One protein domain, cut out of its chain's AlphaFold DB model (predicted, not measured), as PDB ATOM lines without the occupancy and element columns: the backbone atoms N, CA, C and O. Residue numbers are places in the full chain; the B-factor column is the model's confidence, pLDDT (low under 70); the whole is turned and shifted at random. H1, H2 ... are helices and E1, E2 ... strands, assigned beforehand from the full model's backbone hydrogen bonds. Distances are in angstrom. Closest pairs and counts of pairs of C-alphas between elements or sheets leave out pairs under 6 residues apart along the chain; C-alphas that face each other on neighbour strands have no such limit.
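What this domain is: This is residues 3 to 99 of the 99 residues of an uncharacterized protein of Caldiarchaeum subterraneum (UniProt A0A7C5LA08). A twisted sheet of five strands makes one layer, and the long helix H2 crosses slantwise over one face of it, over E3, E4 and E5. The shorter helix H1 only grazes the sheet with its residues 56 to 60 and makes a corner with H2. The printed part has 97 residues with two named helices and five named strands, in the order E1, E2, E3, E4, H1, H2, E5, and its class is mixed, helices and strands. The sheet is mixed, in the order E1, E2, E3, E4, E5: E4 and E5 are parallel, the other neighbours antiparallel. The whole is compact, with a radius of gyration of the C-alphas of 12.7 A and spans of 35 by 30 by 20 A.

Where its parts are: E1, residues 16 to 21, begins at C-alpha 16 (110.337, 170.285, 148.207) and is 15.4 A long. E2 is residues 25 to 30, 17.1 A; E3 residues 41 to 46, 16.3 A; E4 residues 49 to 54, 16.7 A. E5, residues 93 to 98, is 16.5 A long and ends at C-alpha 98 (115.183, 163.581, 132.355). H2, residues 68 to 86, measures 26.5 A and begins at C-alpha 68 (122.183, 170.242, 128.890). H1, residues 56 to 66, measures 15.3 A.

How they stand to each other: E1 to E4 form a meander, each strand the antiparallel neighbour of the one before, with hairpins E1 and E2, E2 and E3, E3 and E4. N 19 and O 27 are 2.8 A apart, N 28 and O 41 2.8 A, and N 44 and O 51 2.8 A, each within hydrogen-bond range. E5 is parallel to E4 at 17 degrees, with N 52 and O 95 at 2.8 A. E4, H1, H2 and E5 form a strand-helix-strand unit, two parallel neighbour strands joined through helices, with a right-handed crossover. H2 is on the sheet at a height of 7.9 A, slantwise to the strands, at 49 degrees to E4 on the local plane; it is only just over E3, with 3 of its C-alphas. The closest C-alphas of H2 and E5 are those of Lys 76 and Val 96, 5.7 A apart. H1 and H2 only just touch, with 3 pairs of C-alphas within 8 A, and H2 does so with residue 71 alone; the closest C-alphas are those of Leu 63 and Leu 71, 6.1 A. They run opposite ways at a steep tilt of 54 degrees. Every O i to N i+4 pair is within hydrogen-bond range in H2, and 6 of 7 in H1.

The domain as a whole: The C-alphas farthest apart, those of Phe 34 and Lys 48, are 35.8 A apart. The printed part has no cut, and no link is long. Residues 3 to 15 hold no named element. The mean pLDDT of the printed part is 91.2, with residues 98 to 99 under 70.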
ATOM      1  N   ARG A   3     116.035 175.534 139.816       95.44
ATOM      2  CA  ARG A   3     114.951 176.482 140.075       95.44
ATOM      3  C   ARG A   3     113.621 175.889 139.655       95.44
ATOM      4  O   ARG A   3     113.507 175.290 138.588       95.44
ATOM      5  N   CYS A   4     112.603 176.058 140.487       95.31
ATOM      6  CA  CYS A   4     111.234 175.800 140.076       95.31
ATOM      7  C   CYS A   4     110.807 176.818 139.010       95.31
ATOM      8  O   CYS A   4     111.347 177.921 138.937       95.31
ATOM      9  N   VAL A   5     109.777 176.486 138.235       94.50
ATOM     10  CA  VAL A   5     109.233 177.362 137.185       94.50
ATOM     11  C   VAL A   5     108.625 178.662 137.711       94.50
ATOM     12  O   VAL A   5     108.486 179.622 136.965       94.50
ATOM     13  N   CYS A   6     108.297 178.726 139.004       94.62
ATOM     14  CA  CYS A   6     107.898 179.969 139.671       94.62
ATOM     15  C   CYS A   6     109.088 180.848 140.104       94.62
ATOM     16  O   CYS A   6     108.886 181.862 140.766       94.62
ATOM     17  N   GLY A   7     110.326 180.452 139.791       93.31
ATOM     18  CA  GLY A   7     111.551 181.164 140.160       93.31
ATOM     19  C   GLY A   7     112.133 180.785 141.525       93.31
ATOM     20  O   GLY A   7     113.283 181.118 141.790       93.31
ATOM     21  N   THR A   8     111.394 180.057 142.371       95.12
ATOM     22  CA  THR A   8     111.902 179.575 143.665       95.12
ATOM     23  C   THR A   8     113.107 178.657 143.472       95.12
ATOM     24  O   THR A   8     113.058 177.707 142.690       95.12
ATOM     25  N   GLU A   9     114.189 178.934 144.190       94.75
ATOM     26  CA  GLU A   9     115.409 178.130 144.142       94.75
ATOM     27  C   GLU A   9     115.209 176.788 144.850       94.75
ATOM     28  O   GLU A   9     114.515 176.703 145.860       94.75
ATOM     29  N   ILE A  10     115.798 175.734 144.286       94.19
ATOM     30  CA  ILE A  10     115.776 174.378 144.835       94.19
ATOM     31  C   ILE A  10     117.229 173.954 145.021       94.19
ATOM     32  O   ILE A  10     117.908 173.532 144.079       94.19
ATOM     33  N   ASN A  11     117.716 174.119 146.243       87.44
ATOM     34  CA  ASN A  11     119.090 173.832 146.640       87.44
ATOM     35  C   ASN A  11     119.192 172.476 147.338       87.44
ATOM     36  O   ASN A  11     120.151 171.725 147.134       87.44
ATOM     37  N   TYR A  12     118.173 172.149 148.126       88.62
ATOM     38  CA  TYR A  12     118.111 170.961 148.951       88.62
ATOM     39  C   TYR A  12     116.806 170.209 148.731       88.62
ATOM     40  O   TYR A  12     115.820 170.729 148.210       88.62
ATOM     41  N   VAL A  13     116.813 168.942 149.135       90.19
ATOM     42  CA  VAL A  13     115.618 168.096 149.089       90.19
ATOM     43  C   VAL A  13     114.503 168.691 149.960       90.19
ATOM     44  O   VAL A  13     113.332 168.617 149.600       90.19
ATOM     45  N   ASP A  14     114.882 169.379 151.036       90.12
ATOM     46  CA  ASP A  14     113.976 170.103 151.925       90.12
ATOM     47  C   ASP A  14     113.339 171.342 151.285       90.12
ATOM     48  O   ASP A  14     112.453 171.924 151.887       90.12
ATOM     49  N   ASP A  15     113.706 171.760 150.072       91.94
ATOM     50  CA  ASP A  15     112.979 172.828 149.362       91.94
ATOM     51  C   ASP A  15     111.716 172.297 148.653       91.94
ATOM     52  O   ASP A  15     110.940 173.049 148.048       91.94
ATOM     53  N   LEU A  16     111.489 170.984 148.747       94.12
ATOM     54  CA  LEU A  16     110.337 170.285 148.207       94.12
ATOM     55  C   LEU A  16     109.333 169.907 149.300       94.12
ATOM     56  O   LEU A  16     109.651 169.724 150.479       94.12
ATOM     57  N   GLU A  17     108.078 169.815 148.886       94.50
ATOM     58  CA  GLU A  17     106.981 169.260 149.665       94.50
ATOM     59  C   GLU A  17     106.632 167.894 149.078       94.50
ATOM     60  O   GLU A  17     106.330 167.780 147.888       94.50
ATOM     61  N   PHE A  18     106.718 166.857 149.909       92.19
ATOM     62  CA  PHE A  18     106.510 165.473 149.504       92.19
ATOM     63  C   PHE A  18     105.072 165.045 149.762       92.19
ATOM     64  O   PHE A  18     104.540 165.221 150.855       92.19
ATOM     65  N   SER A  19     104.484 164.401 148.766       87.38
ATOM     66  CA  SER A  19     103.242 163.652 148.879       87.38
ATOM     67  C   SER A  19     103.555 162.177 148.636       87.38
ATOM     68  O   SER A  19     104.138 161.801 147.615       87.38
ATOM     69  N   GLN A  20     103.229 161.326 149.606       77.06
ATOM     70  CA  GLN A  20     103.314 159.885 149.403       77.06
ATOM     71  C   GLN A  20     102.074 159.412 148.654       77.06
ATOM     72  O   GLN A  20     100.948 159.671 149.073       77.06
ATOM     73  N   SER A  21     102.300 158.688 147.562       70.44
ATOM     74  CA  SER A  21     101.283 157.860 146.934       70.44
ATOM     75  C   SER A  21     101.474 156.426 147.424       70.44
ATOM     76  O   SER A  21     102.595 155.957 147.632       70.44
ATOM     77  N   SER A  22     100.380 155.695 147.606       72.88
ATOM     78  CA  SER A  22     100.431 154.249 147.832       72.88
ATOM     79  C   SER A  22     101.253 153.556 146.729       72.88
ATOM     80  O   SER A  22     101.249 154.012 145.584       72.88
ATOM     81  N   ASN A  23     101.915 152.440 147.069       80.62
ATOM     82  CA  ASN A  23     102.726 151.583 146.179       80.62
ATOM     83  C   ASN A  23     104.171 152.041 145.897       80.62
ATOM     84  O   ASN A  23     104.696 151.799 144.813       80.62
ATOM     85  N   GLY A  24     104.841 152.677 146.864       86.44
ATOM     86  CA  GLY A  24     106.270 153.010 146.740       86.44
ATOM     87  C   GLY A  24     106.566 154.164 145.777       86.44
ATOM     88  O   GLY A  24     107.720 154.371 145.405       86.44
ATOM     89  N   VAL A  25     105.542 154.922 145.383       93.25
ATOM     90  CA  VAL A  25     105.674 156.122 144.555       93.25
ATOM     91  C   VAL A  25     105.627 157.350 145.456       93.25
ATOM     92  O   VAL A  25     104.667 157.572 146.192       93.25
ATOM     93  N   VAL A  26     106.666 158.167 145.387       93.88
ATOM     94  CA  VAL A  26     106.773 159.424 146.121       93.88
ATOM     95  C   VAL A  26     106.790 160.556 145.113       93.88
ATOM     96  O   VAL A  26     107.624 160.566 144.215       93.88
ATOM     97  N   ARG A  27     105.894 161.524 145.265       94.75
ATOM     98  CA  ARG A  27     105.853 162.716 144.414       94.75
ATOM     99  C   ARG A  27     106.244 163.929 145.219       94.75
ATOM    100  O   ARG A  27     105.887 164.033 146.393       94.75
ATOM    101  N   ALA A  28     106.947 164.855 144.597       94.62
ATOM    102  CA  ALA A  28     107.315 166.106 145.227       94.62
ATOM    103  C   ALA A  28     106.983 167.302 144.347       94.62
ATOM    104  O   ALA A  28     107.152 167.287 143.125       94.62
ATOM    105  N   ARG A  29     106.564 168.371 145.017       95.12
ATOM    106  CA  ARG A  29     106.296 169.682 144.433       95.12
ATOM    107  C   ARG A  29     107.154 170.749 145.094       95.12
ATOM    108  O   ARG A  29     107.743 170.535 146.149       95.12
ATOM    109  N   CYS A  30     107.209 171.925 144.481       94.75
ATOM    110  CA  CYS A  30     107.840 173.084 145.101       94.75
ATOM    111  C   CYS A  30     107.068 173.514 146.358       94.75
ATOM    112  O   CYS A  30     105.837 173.576 146.325       94.75
ATOM    113  N   ARG A  31     107.790 173.876 147.431       93.88
ATOM    114  CA  ARG A  31     107.200 174.412 148.673       93.88
ATOM    115  C   ARG A  31     106.507 175.763 148.515       93.88
ATOM    116  O   ARG A  31     105.705 176.145 149.365       93.88
ATOM    117  N   ASN A  32     106.802 176.509 147.452       93.75
ATOM    118  CA  ASN A  32     106.082 177.739 147.166       93.75
ATOM    119  C   ASN A  32     104.629 177.406 146.785       93.75
ATOM    120  O   ASN A  32     104.358 176.944 145.676       93.75
ATOM    121  N   ARG A  33     103.690 177.671 147.701       87.94
ATOM    122  CA  ARG A  33     102.258 177.365 147.534       87.94
ATOM    123  C   ARG A  33     101.595 178.117 146.378       87.94
ATOM    124  O   ARG A  33     100.558 177.677 145.895       87.94
ATOM    125  N   PHE A  34     102.196 179.210 145.907       92.38
ATOM    126  CA  PHE A  34     101.723 179.942 144.730       92.38
ATOM    127  C   PHE A  34     102.212 179.332 143.409       92.38
ATOM    128  O   PHE A  34     101.731 179.706 142.338       92.38
ATOM    129  N   CYS A  35     103.154 178.384 143.459       93.81
ATOM    130  CA  CYS A  35     103.593 177.654 142.281       93.81
ATOM    131  C   CYS A  35     102.473 176.737 141.777       93.81
ATOM    132  O   CYS A  35     101.941 175.914 142.524       93.81
ATOM    133  N   ARG A  36     102.154 176.857 140.486       92.69
ATOM    134  CA  ARG A  36     101.143 176.028 139.813       92.69
ATOM    135  C   ARG A  36     101.689 174.723 139.242       92.69
ATOM    136  O   ARG A  36     100.913 173.928 138.731       92.69
ATOM    137  N   LEU A  37     103.001 174.501 139.307       93.25
ATOM    138  CA  LEU A  37     103.567 173.216 138.922       93.25
ATOM    139  C   LEU A  37     103.204 172.182 139.990       93.25
ATOM    140  O   LEU A  37     103.720 172.232 141.108       93.25
ATOM    141  N   GLU A  38     102.301 171.275 139.631       90.50
ATOM    142  CA  GLU A  38     101.772 170.251 140.535       90.50
ATOM    143  C   GLU A  38     102.839 169.243 140.955       90.50
ATOM    144  O   GLU A  38     102.847 168.807 142.103       90.50
ATOM    145  N   GLU A  39     103.768 168.923 140.051       92.81
ATOM    146  CA  GLU A  39     104.828 167.950 140.282       92.81
ATOM    147  C   GLU A  39     106.161 168.437 139.697       92.81
ATOM    148  O   GLU A  39     106.288 168.774 138.516       92.81
ATOM    149  N   VAL A  40     107.181 168.472 140.552       94.88
ATOM    150  CA  VAL A  40     108.577 168.697 140.156       94.88
ATOM    151  C   VAL A  40     109.246 167.364 139.841       94.88
ATOM    152  O   VAL A  40     110.022 167.271 138.888       94.88
ATOM    153  N   VAL A  41     108.969 166.344 140.653       94.94
ATOM    154  CA  VAL A  41     109.623 165.043 140.554       94.94
ATOM    155  C   VAL A  41     108.747 163.914 141.092       94.94
ATOM    156  O   VAL A  41     108.111 164.049 142.137       94.94
ATOM    157  N   GLU A  42     108.800 162.778 140.408       95.00
ATOM    158  CA  GLU A  42     108.312 161.480 140.860       95.00
ATOM    159  C   GLU A  42     109.509 160.568 141.175       95.00
ATOM    160  O   GLU A  42     110.464 160.469 140.403       95.00
ATOM    161  N   VAL A  43     109.468 159.883 142.314       94.75
ATOM    162  CA  VAL A  43     110.435 158.862 142.720       94.75
ATOM    163  C   VAL A  43     109.700 157.542 142.903       94.75
ATOM    164  O   VAL A  43     108.871 157.396 143.799       94.75
ATOM    165  N   VAL A  44     110.023 156.561 142.069       94.25
ATOM    166  CA  VAL A  44     109.481 155.204 142.148       94.25
ATOM    167  C   VAL A  44     110.498 154.315 142.852       94.25
ATOM    168  O   VAL A  44     111.554 154.000 142.303       94.25
ATOM    169  N   MET A  45     110.171 153.901 144.071       91.44
ATOM    170  CA  MET A  45     110.997 153.030 144.899       91.44
ATOM    171  C   MET A  45     110.595 151.567 144.691       91.44
ATOM    172  O   MET A  45     109.427 151.203 144.809       91.44
ATOM    173  N   ARG A  46     111.579 150.714 144.402       88.81
ATOM    174  CA  ARG A  46     111.463 149.247 144.350       88.81
ATOM    175  C   ARG A  46     112.543 148.634 145.246       88.81
ATOM    176  O   ARG A  46     113.524 149.305 145.554       88.81
ATOM    177  N   ASP A  47     112.414 147.357 145.608       83.12
ATOM    178  CA  ASP A  47     113.242 146.674 146.626       83.12
ATOM    179  C   ASP A  47     114.741 147.026 146.638       83.12
ATOM    180  O   ASP A  47     115.336 147.184 147.703       83.12
ATOM    181  N   LYS A  48     115.374 147.140 145.462       87.00
ATOM    182  CA  LYS A  48     116.817 147.432 145.327       87.00
ATOM    183  C   LYS A  48     117.145 148.562 144.349       87.00
ATOM    184  O   LYS A  48     118.316 148.791 144.040       87.00
ATOM    185  N   ALA A  49     116.133 149.250 143.832       92.75
ATOM    186  CA  ALA A  49     116.316 150.260 142.802       92.75
ATOM    187  C   ALA A  49     115.324 151.406 142.963       92.75
ATOM    188  O   ALA A  49     114.191 151.201 143.390       92.75
ATOM    189  N   ALA A  50     115.751 152.596 142.568       94.56
ATOM    190  CA  ALA A  50     114.909 153.773 142.509       94.56
ATOM    191  C   ALA A  50     114.974 154.389 141.113       94.56
ATOM    192  O   ALA A  50     116.046 154.479 140.504       94.56
ATOM    193  N   GLU A  51     113.825 154.819 140.616       95.69
ATOM    194  CA  GLU A  51     113.715 155.618 139.403       95.69
ATOM    195  C   GLU A  51     113.250 157.023 139.782       95.69
ATOM    196  O   GLU A  51     112.236 157.173 140.457       95.69
ATOM    197  N   VAL A  52     113.999 158.042 139.370       96.00
ATOM    198  CA  VAL A  52     113.680 159.456 139.595       96.00
ATOM    199  C   VAL A  52     113.314 160.073 138.256       96.00
ATOM    200  O   VAL A  52     114.122 160.037 137.330       96.00
ATOM    201  N   LYS A  53     112.122 160.654 138.160       96.12
ATOM    202  CA  LYS A  53     111.600 161.297 136.954       96.12
ATOM    203  C   LYS A  53     111.292 162.748 137.262       96.12
ATOM    204  O   LYS A  53     110.408 163.036 138.061       96.12
ATOM    205  N   PHE A  54     112.031 163.658 136.645       95.88
ATOM    206  CA  PHE A  54     111.720 165.081 136.736       95.88
ATOM    207  C   PHE A  54     110.648 165.448 135.714       95.88
ATOM    208  O   PHE A  54     110.655 164.922 134.599       95.88
ATOM    209  N   SER A  55     109.741 166.357 136.073       94.94
ATOM    210  CA  SER A  55     108.735 166.824 135.122       94.94
ATOM    211  C   SER A  55     109.394 167.596 133.977       94.94
ATOM    212  O   SER A  55     110.338 168.363 134.189       94.94
ATOM    213  N   CYS A  56     108.882 167.423 132.752       94.31
ATOM    214  CA  CYS A  56     109.443 168.080 131.567       94.31
ATOM    215  C   CYS A  56     109.508 169.598 131.748       94.31
ATOM    216  O   CYS A  56     110.534 170.209 131.482       94.31
ATOM    217  N   MET A  57     108.449 170.192 132.306       94.56
ATOM    218  CA  MET A  57     108.388 171.630 132.560       94.56
ATOM    219  C   MET A  57     109.498 172.103 133.512       94.56
ATOM    220  O   MET A  57     110.086 173.159 133.289       94.56
ATOM    221  N   PHE A  58     109.832 171.322 134.543       95.00
ATOM    222  CA  PHE A  58     110.940 171.637 135.443       95.00
ATOM    223  C   PHE A  58     112.305 171.485 134.758       95.00
ATOM    224  O   PHE A  58     113.150 172.378 134.866       95.00
ATOM    225  N   SER A  59     112.528 170.377 134.046       95.12
ATOM    226  CA  SER A  59     113.786 170.125 133.334       95.12
ATOM    227  C   SER A  59     114.039 171.158 132.238       95.12
ATOM    228  O   SER A  59     115.120 171.740 132.199       95.12
ATOM    229  N   ASP A  60     113.042 171.447 131.404       94.94
ATOM    230  CA  ASP A  60     113.155 172.401 130.300       94.94
ATOM    231  C   ASP A  60     113.360 173.828 130.809       94.94
ATOM    232  O   ASP A  60     114.191 174.557 130.272       94.94
ATOM    233  N   TYR A  61     112.686 174.218 131.896       94.75
ATOM    234  CA  TYR A  61     112.924 175.520 132.515       94.75
ATOM    235  C   TYR A  61     114.379 175.667 132.967       94.75
ATOM    236  O   TYR A  61     115.014 176.671 132.671       94.75
ATOM    237  N   ASN A  62     114.940 174.658 133.638       95.56
ATOM    238  CA  ASN A  62     116.338 174.707 134.069       95.56
ATOM    239  C   ASN A  62     117.322 174.617 132.894       95.56
ATOM    240  O   ASN A  62     118.385 175.237 132.953       95.56
ATOM    241  N   LEU A  63     116.961 173.910 131.818       94.88
ATOM    242  CA  LEU A  63     117.764 173.814 130.600       94.88
ATOM    243  C   LEU A  63     118.068 175.196 130.012       94.88
ATOM    244  O   LEU A  63     119.207 175.441 129.613       94.88
ATOM    245  N   LEU A  64     117.090 176.110 130.039       92.56
ATOM    246  CA  LEU A  64     117.239 177.486 129.547       92.56
ATOM    247  C   LEU A  64     118.351 178.274 130.258       92.56
ATOM    248  O   LEU A  64     118.898 179.202 129.671       92.56
ATOM    249  N   PHE A  65     118.695 177.921 131.502       89.69
ATOM    250  CA  PHE A  65     119.635 178.697 132.321       89.69
ATOM    251  C   PHE A  65     121.023 178.077 132.467       89.69
ATOM    252  O   PHE A  65     121.963 178.802 132.785       89.69
ATOM    253  N   MET A  66     121.171 176.760 132.304       91.75
ATOM    254  CA  MET A  66     122.453 176.086 132.572       91.75
ATOM    255  C   MET A  66     122.959 175.182 131.447       91.75
ATOM    256  O   MET A  66     124.093 174.720 131.529       91.75
ATOM    257  N   GLY A  67     122.174 174.957 130.389       91.50
ATOM    258  CA  GLY A  67     122.544 174.036 129.312       91.50
ATOM    259  C   GLY A  67     122.450 172.558 129.717       91.50
ATOM    260  O   GLY A  67     122.262 172.222 130.888       91.50
ATOM    261  N   SER A  68     122.540 171.663 128.728       92.44
ATOM    262  CA  SER A  68     122.183 170.242 128.890       92.44
ATOM    263  C   SER A  68     123.105 169.490 129.848       92.44
ATOM    264  O   SER A  68     122.628 168.860 130.789       92.44
ATOM    265  N   ASP A  69     124.422 169.596 129.670       92.81
ATOM    266  CA  ASP A  69     125.387 168.800 130.442       92.81
ATOM    267  C   ASP A  69     125.345 169.136 131.941       92.81
ATOM    268  O   ASP A  69     125.329 168.258 132.810       92.81
ATOM    269  N   MET A  70     125.272 170.431 132.256       94.00
ATOM    270  CA  MET A  70     125.167 170.916 133.633       94.00
ATOM    271  C   MET A  70     123.815 170.576 134.253       94.00
ATOM    272  O   MET A  70     123.756 170.268 135.448       94.00
ATOM    273  N   LEU A  71     122.741 170.609 133.458       94.69
ATOM    274  CA  LEU A  71     121.419 170.191 133.901       94.69
ATOM    275  C   LEU A  71     121.415 168.707 134.259       94.69
ATOM    276  O   LEU A  71     121.018 168.355 135.368       94.69
ATOM    277  N   GLU A  72     121.889 167.841 133.363       93.69
ATOM    278  CA  GLU A  72     121.934 166.401 133.603       93.69
ATOM    279  C   GLU A  72     122.712 166.060 134.868       93.69
ATOM    280  O   GLU A  72     122.243 165.269 135.688       93.69
ATOM    281  N   LYS A  73     123.887 166.673 135.053       94.50
ATOM    282  CA  LYS A  73     124.690 166.489 136.264       94.50
ATOM    283  C   LYS A  73     123.924 166.943 137.508       94.50
ATOM    284  O   LYS A  73     123.829 166.193 138.476       94.50
ATOM    285  N   SER A  74     123.317 168.130 137.457       94.38
ATOM    286  CA  SER A  74     122.558 168.690 138.581       94.38
ATOM    287  C   SER A  74     121.354 167.818 138.956       94.38
ATOM    288  O   SER A  74     121.114 167.579 140.138       94.38
ATOM    289  N   LEU A  75     120.618 167.303 137.967       95.00
ATOM    290  CA  LEU A  75     119.466 166.425 138.178       95.00
ATOM    291  C   LEU A  75     119.890 165.038 138.678       95.00
ATOM    292  O   LEU A  75     119.234 164.498 139.569       95.00
ATOM    293  N   LYS A  76     121.002 164.477 138.180       94.69
ATOM    294  CA  LYS A  76     121.576 163.213 138.682       94.69
ATOM    295  C   LYS A  76     121.997 163.325 140.148       94.69
ATOM    296  O   LYS A  76     121.629 162.470 140.960       94.69
ATOM    297  N   ASP A  77     122.704 164.396 140.496       94.19
ATOM    298  CA  ASP A  77     123.160 164.657 141.862       94.19
ATOM    299  C   ASP A  77     121.971 164.883 142.807       94.19
ATOM    300  O   ASP A  77     121.904 164.299 143.892       94.19
ATOM    301  N   PHE A  78     121.000 165.698 142.389       95.06
ATOM    302  CA  PHE A  78     119.800 165.985 143.173       95.06
ATOM    303  C   PHE A  78     118.910 164.743 143.340       95.06
ATOM    304  O   PHE A  78     118.505 164.416 144.455       95.06
ATOM    305  N   GLY A  79     118.686 163.985 142.262       94.50
ATOM    306  CA  GLY A  79     117.957 162.715 142.271       94.50
ATOM    307  C   GLY A  79     118.562 161.688 143.223       94.50
ATOM    308  O   GLY A  79     117.854 161.097 144.037       94.50
ATOM    309  N   SER A  80     119.885 161.535 143.198       93.12
ATOM    310  CA  SER A  80     120.594 160.613 144.096       93.12
ATOM    311  C   SER A  80     120.452 161.010 145.569       93.12
ATOM    312  O   SER A  80     120.256 160.151 146.431       93.12
ATOM    313  N   LYS A  81     120.499 162.316 145.872       93.12
ATOM    314  CA  LYS A  81     120.256 162.835 147.230       93.12
ATOM    315  C   LYS A  81     118.830 162.546 147.702       93.12
ATOM    316  O   LYS A  81     118.660 162.102 148.835       93.12
ATOM    317  N   MET A  82     117.831 162.732 146.837       92.19
ATOM    318  CA  MET A  82     116.434 162.408 147.152       92.19
ATOM    319  C   MET A  82     116.252 160.929 147.480       92.19
ATOM    320  O   MET A  82     115.684 160.601 148.518       92.19
ATOM    321  N   VAL A  83     116.785 160.032 146.647       93.25
ATOM    322  CA  VAL A  83     116.686 158.584 146.887       93.25
ATOM    323  C   VAL A  83     117.341 158.200 148.207       93.25
ATOM    324  O   VAL A  83     116.747 157.453 148.980       93.25
ATOM    325  N   ARG A  84     118.529 158.741 148.506       92.62
ATOM    326  CA  ARG A  84     119.228 158.478 149.771       92.62
ATOM    327  C   ARG A  84     118.423 158.941 150.989       92.62
ATOM    328  O   ARG A  84     118.438 158.259 152.009       92.62
ATOM    329  N   MET A  85     117.742 160.082 150.894       91.75
ATOM    330  CA  MET A  85     116.864 160.569 151.959       91.75
ATOM    331  C   MET A  85     115.656 159.639 152.138       91.75
ATOM    332  O   MET A  85     115.399 159.166 153.242       91.75
ATOM    333  N   LEU A  86     114.953 159.324 151.046       90.31
ATOM    334  CA  LEU A  86     113.738 158.502 151.063       90.31
ATOM    335  C   LEU A  86     113.999 157.042 151.469       90.31
ATOM    336  O   LEU A  86     113.115 156.389 152.014       90.31
ATOM    337  N   SER A  87     115.204 156.522 151.232       90.00
ATOM    338  CA  SER A  87     115.602 155.158 151.597       90.00
ATOM    339  C   SER A  87     116.127 155.018 153.035       90.00
ATOM    340  O   SER A  87     116.580 153.931 153.410       90.00
ATOM    341  N   GLY A  88     116.128 156.096 153.828       88.00
ATOM    342  CA  GLY A  88     116.715 156.103 155.172       88.00
ATOM    343  C   GLY A  88     118.234 155.905 155.161       88.00
ATOM    344  O   GLY A  88     118.784 155.239 156.034       88.00
ATOM    345  N   GLY A  89     118.920 156.421 154.137       84.69
ATOM    346  CA  GLY A  89     120.375 156.346 153.996       84.69
ATOM    347  C   GLY A  89     120.900 155.106 153.269       84.69
ATOM    348  O   GLY A  89     122.107 155.020 153.035       84.69
ATOM    349  N   LYS A  90     120.034 154.167 152.862       84.31
ATOM    350  CA  LYS A  90     120.438 152.989 152.080       84.31
ATOM    351  C   LYS A  90     120.863 153.392 150.668       84.31
ATOM    352  O   LYS A  90     120.157 154.136 149.984       84.31
ATOM    353  N   SER A  91     121.989 152.852 150.205       83.31
ATOM    354  CA  SER A  91     122.421 153.024 148.818       83.31
ATOM    355  C   SER A  91     121.592 152.122 147.902       83.31
ATOM    356  O   SER A  91     121.609 150.901 148.052       83.31
ATOM    357  N   LEU A  92     120.845 152.726 146.979       87.88
ATOM    358  CA  LEU A  92     120.033 152.029 145.982       87.88
ATOM    359  C   LEU A  92     120.558 152.332 144.585       87.88
ATOM    360  O   LEU A  92     121.024 153.442 144.308       87.88
ATOM    361  N   LYS A  93     120.422 151.361 143.675       90.25
ATOM    362  CA  LYS A  93     120.686 151.613 142.258       90.25
ATOM    363  C   LYS A  93     119.702 152.676 141.776       90.25
ATOM    364  O   LYS A  93     118.502 152.423 141.729       90.25
ATOM    365  N   THR A  94     120.216 153.852 141.438       92.75
ATOM    366  CA  THR A  94     119.395 155.010 141.084       92.75
ATOM    367  C   THR A  94     119.484 155.261 139.590       92.75
ATOM    368  O   THR A  94     120.577 155.401 139.042       92.75
ATOM    369  N   ARG A  95     118.330 155.319 138.928       93.69
ATOM    370  CA  ARG A  95     118.209 155.812 137.559       93.69
ATOM    371  C   ARG A  95     117.526 157.167 137.612       93.69
ATOM    372  O   ARG A  95     116.411 157.265 138.109       93.69
ATOM    373  N   VAL A  96     118.196 158.191 137.099       91.81
ATOM    374  CA  VAL A  96     117.603 159.516 136.930       91.81
ATOM    375  C   VAL A  96     117.243 159.686 135.465       91.81
ATOM    376  O   VAL A  96     118.112 159.585 134.600       91.81
ATOM    377  N   THR A  97     115.961 159.908 135.212       86.31
ATOM    378  CA  THR A  97     115.397 160.112 133.885       86.31
ATOM    379  C   THR A  97     114.978 161.568 133.762       86.31
ATOM    380  O   THR A  97     114.241 162.107 134.593       86.31
ATOM    381  N   THR A  98     115.496 162.209 132.726       68.75
ATOM    382  CA  THR A  98     115.183 163.581 132.355       68.75
ATOM    383  C   THR A  98     114.594 163.489 130.957       68.75
ATOM    384  O   THR A  98     115.360 163.293 130.015       68.75
ATOM    385  N   ARG A  99     113.264 163.607 130.852       56.81
ATOM    386  CA  ARG A  99     112.443 163.269 129.669       56.81
ATOM    387  C   ARG A  99     112.122 161.782 129.528       56.81
ATOM    388  O   ARG A  99     113.059 160.958 129.482       56.81
TER     389      ARG A  99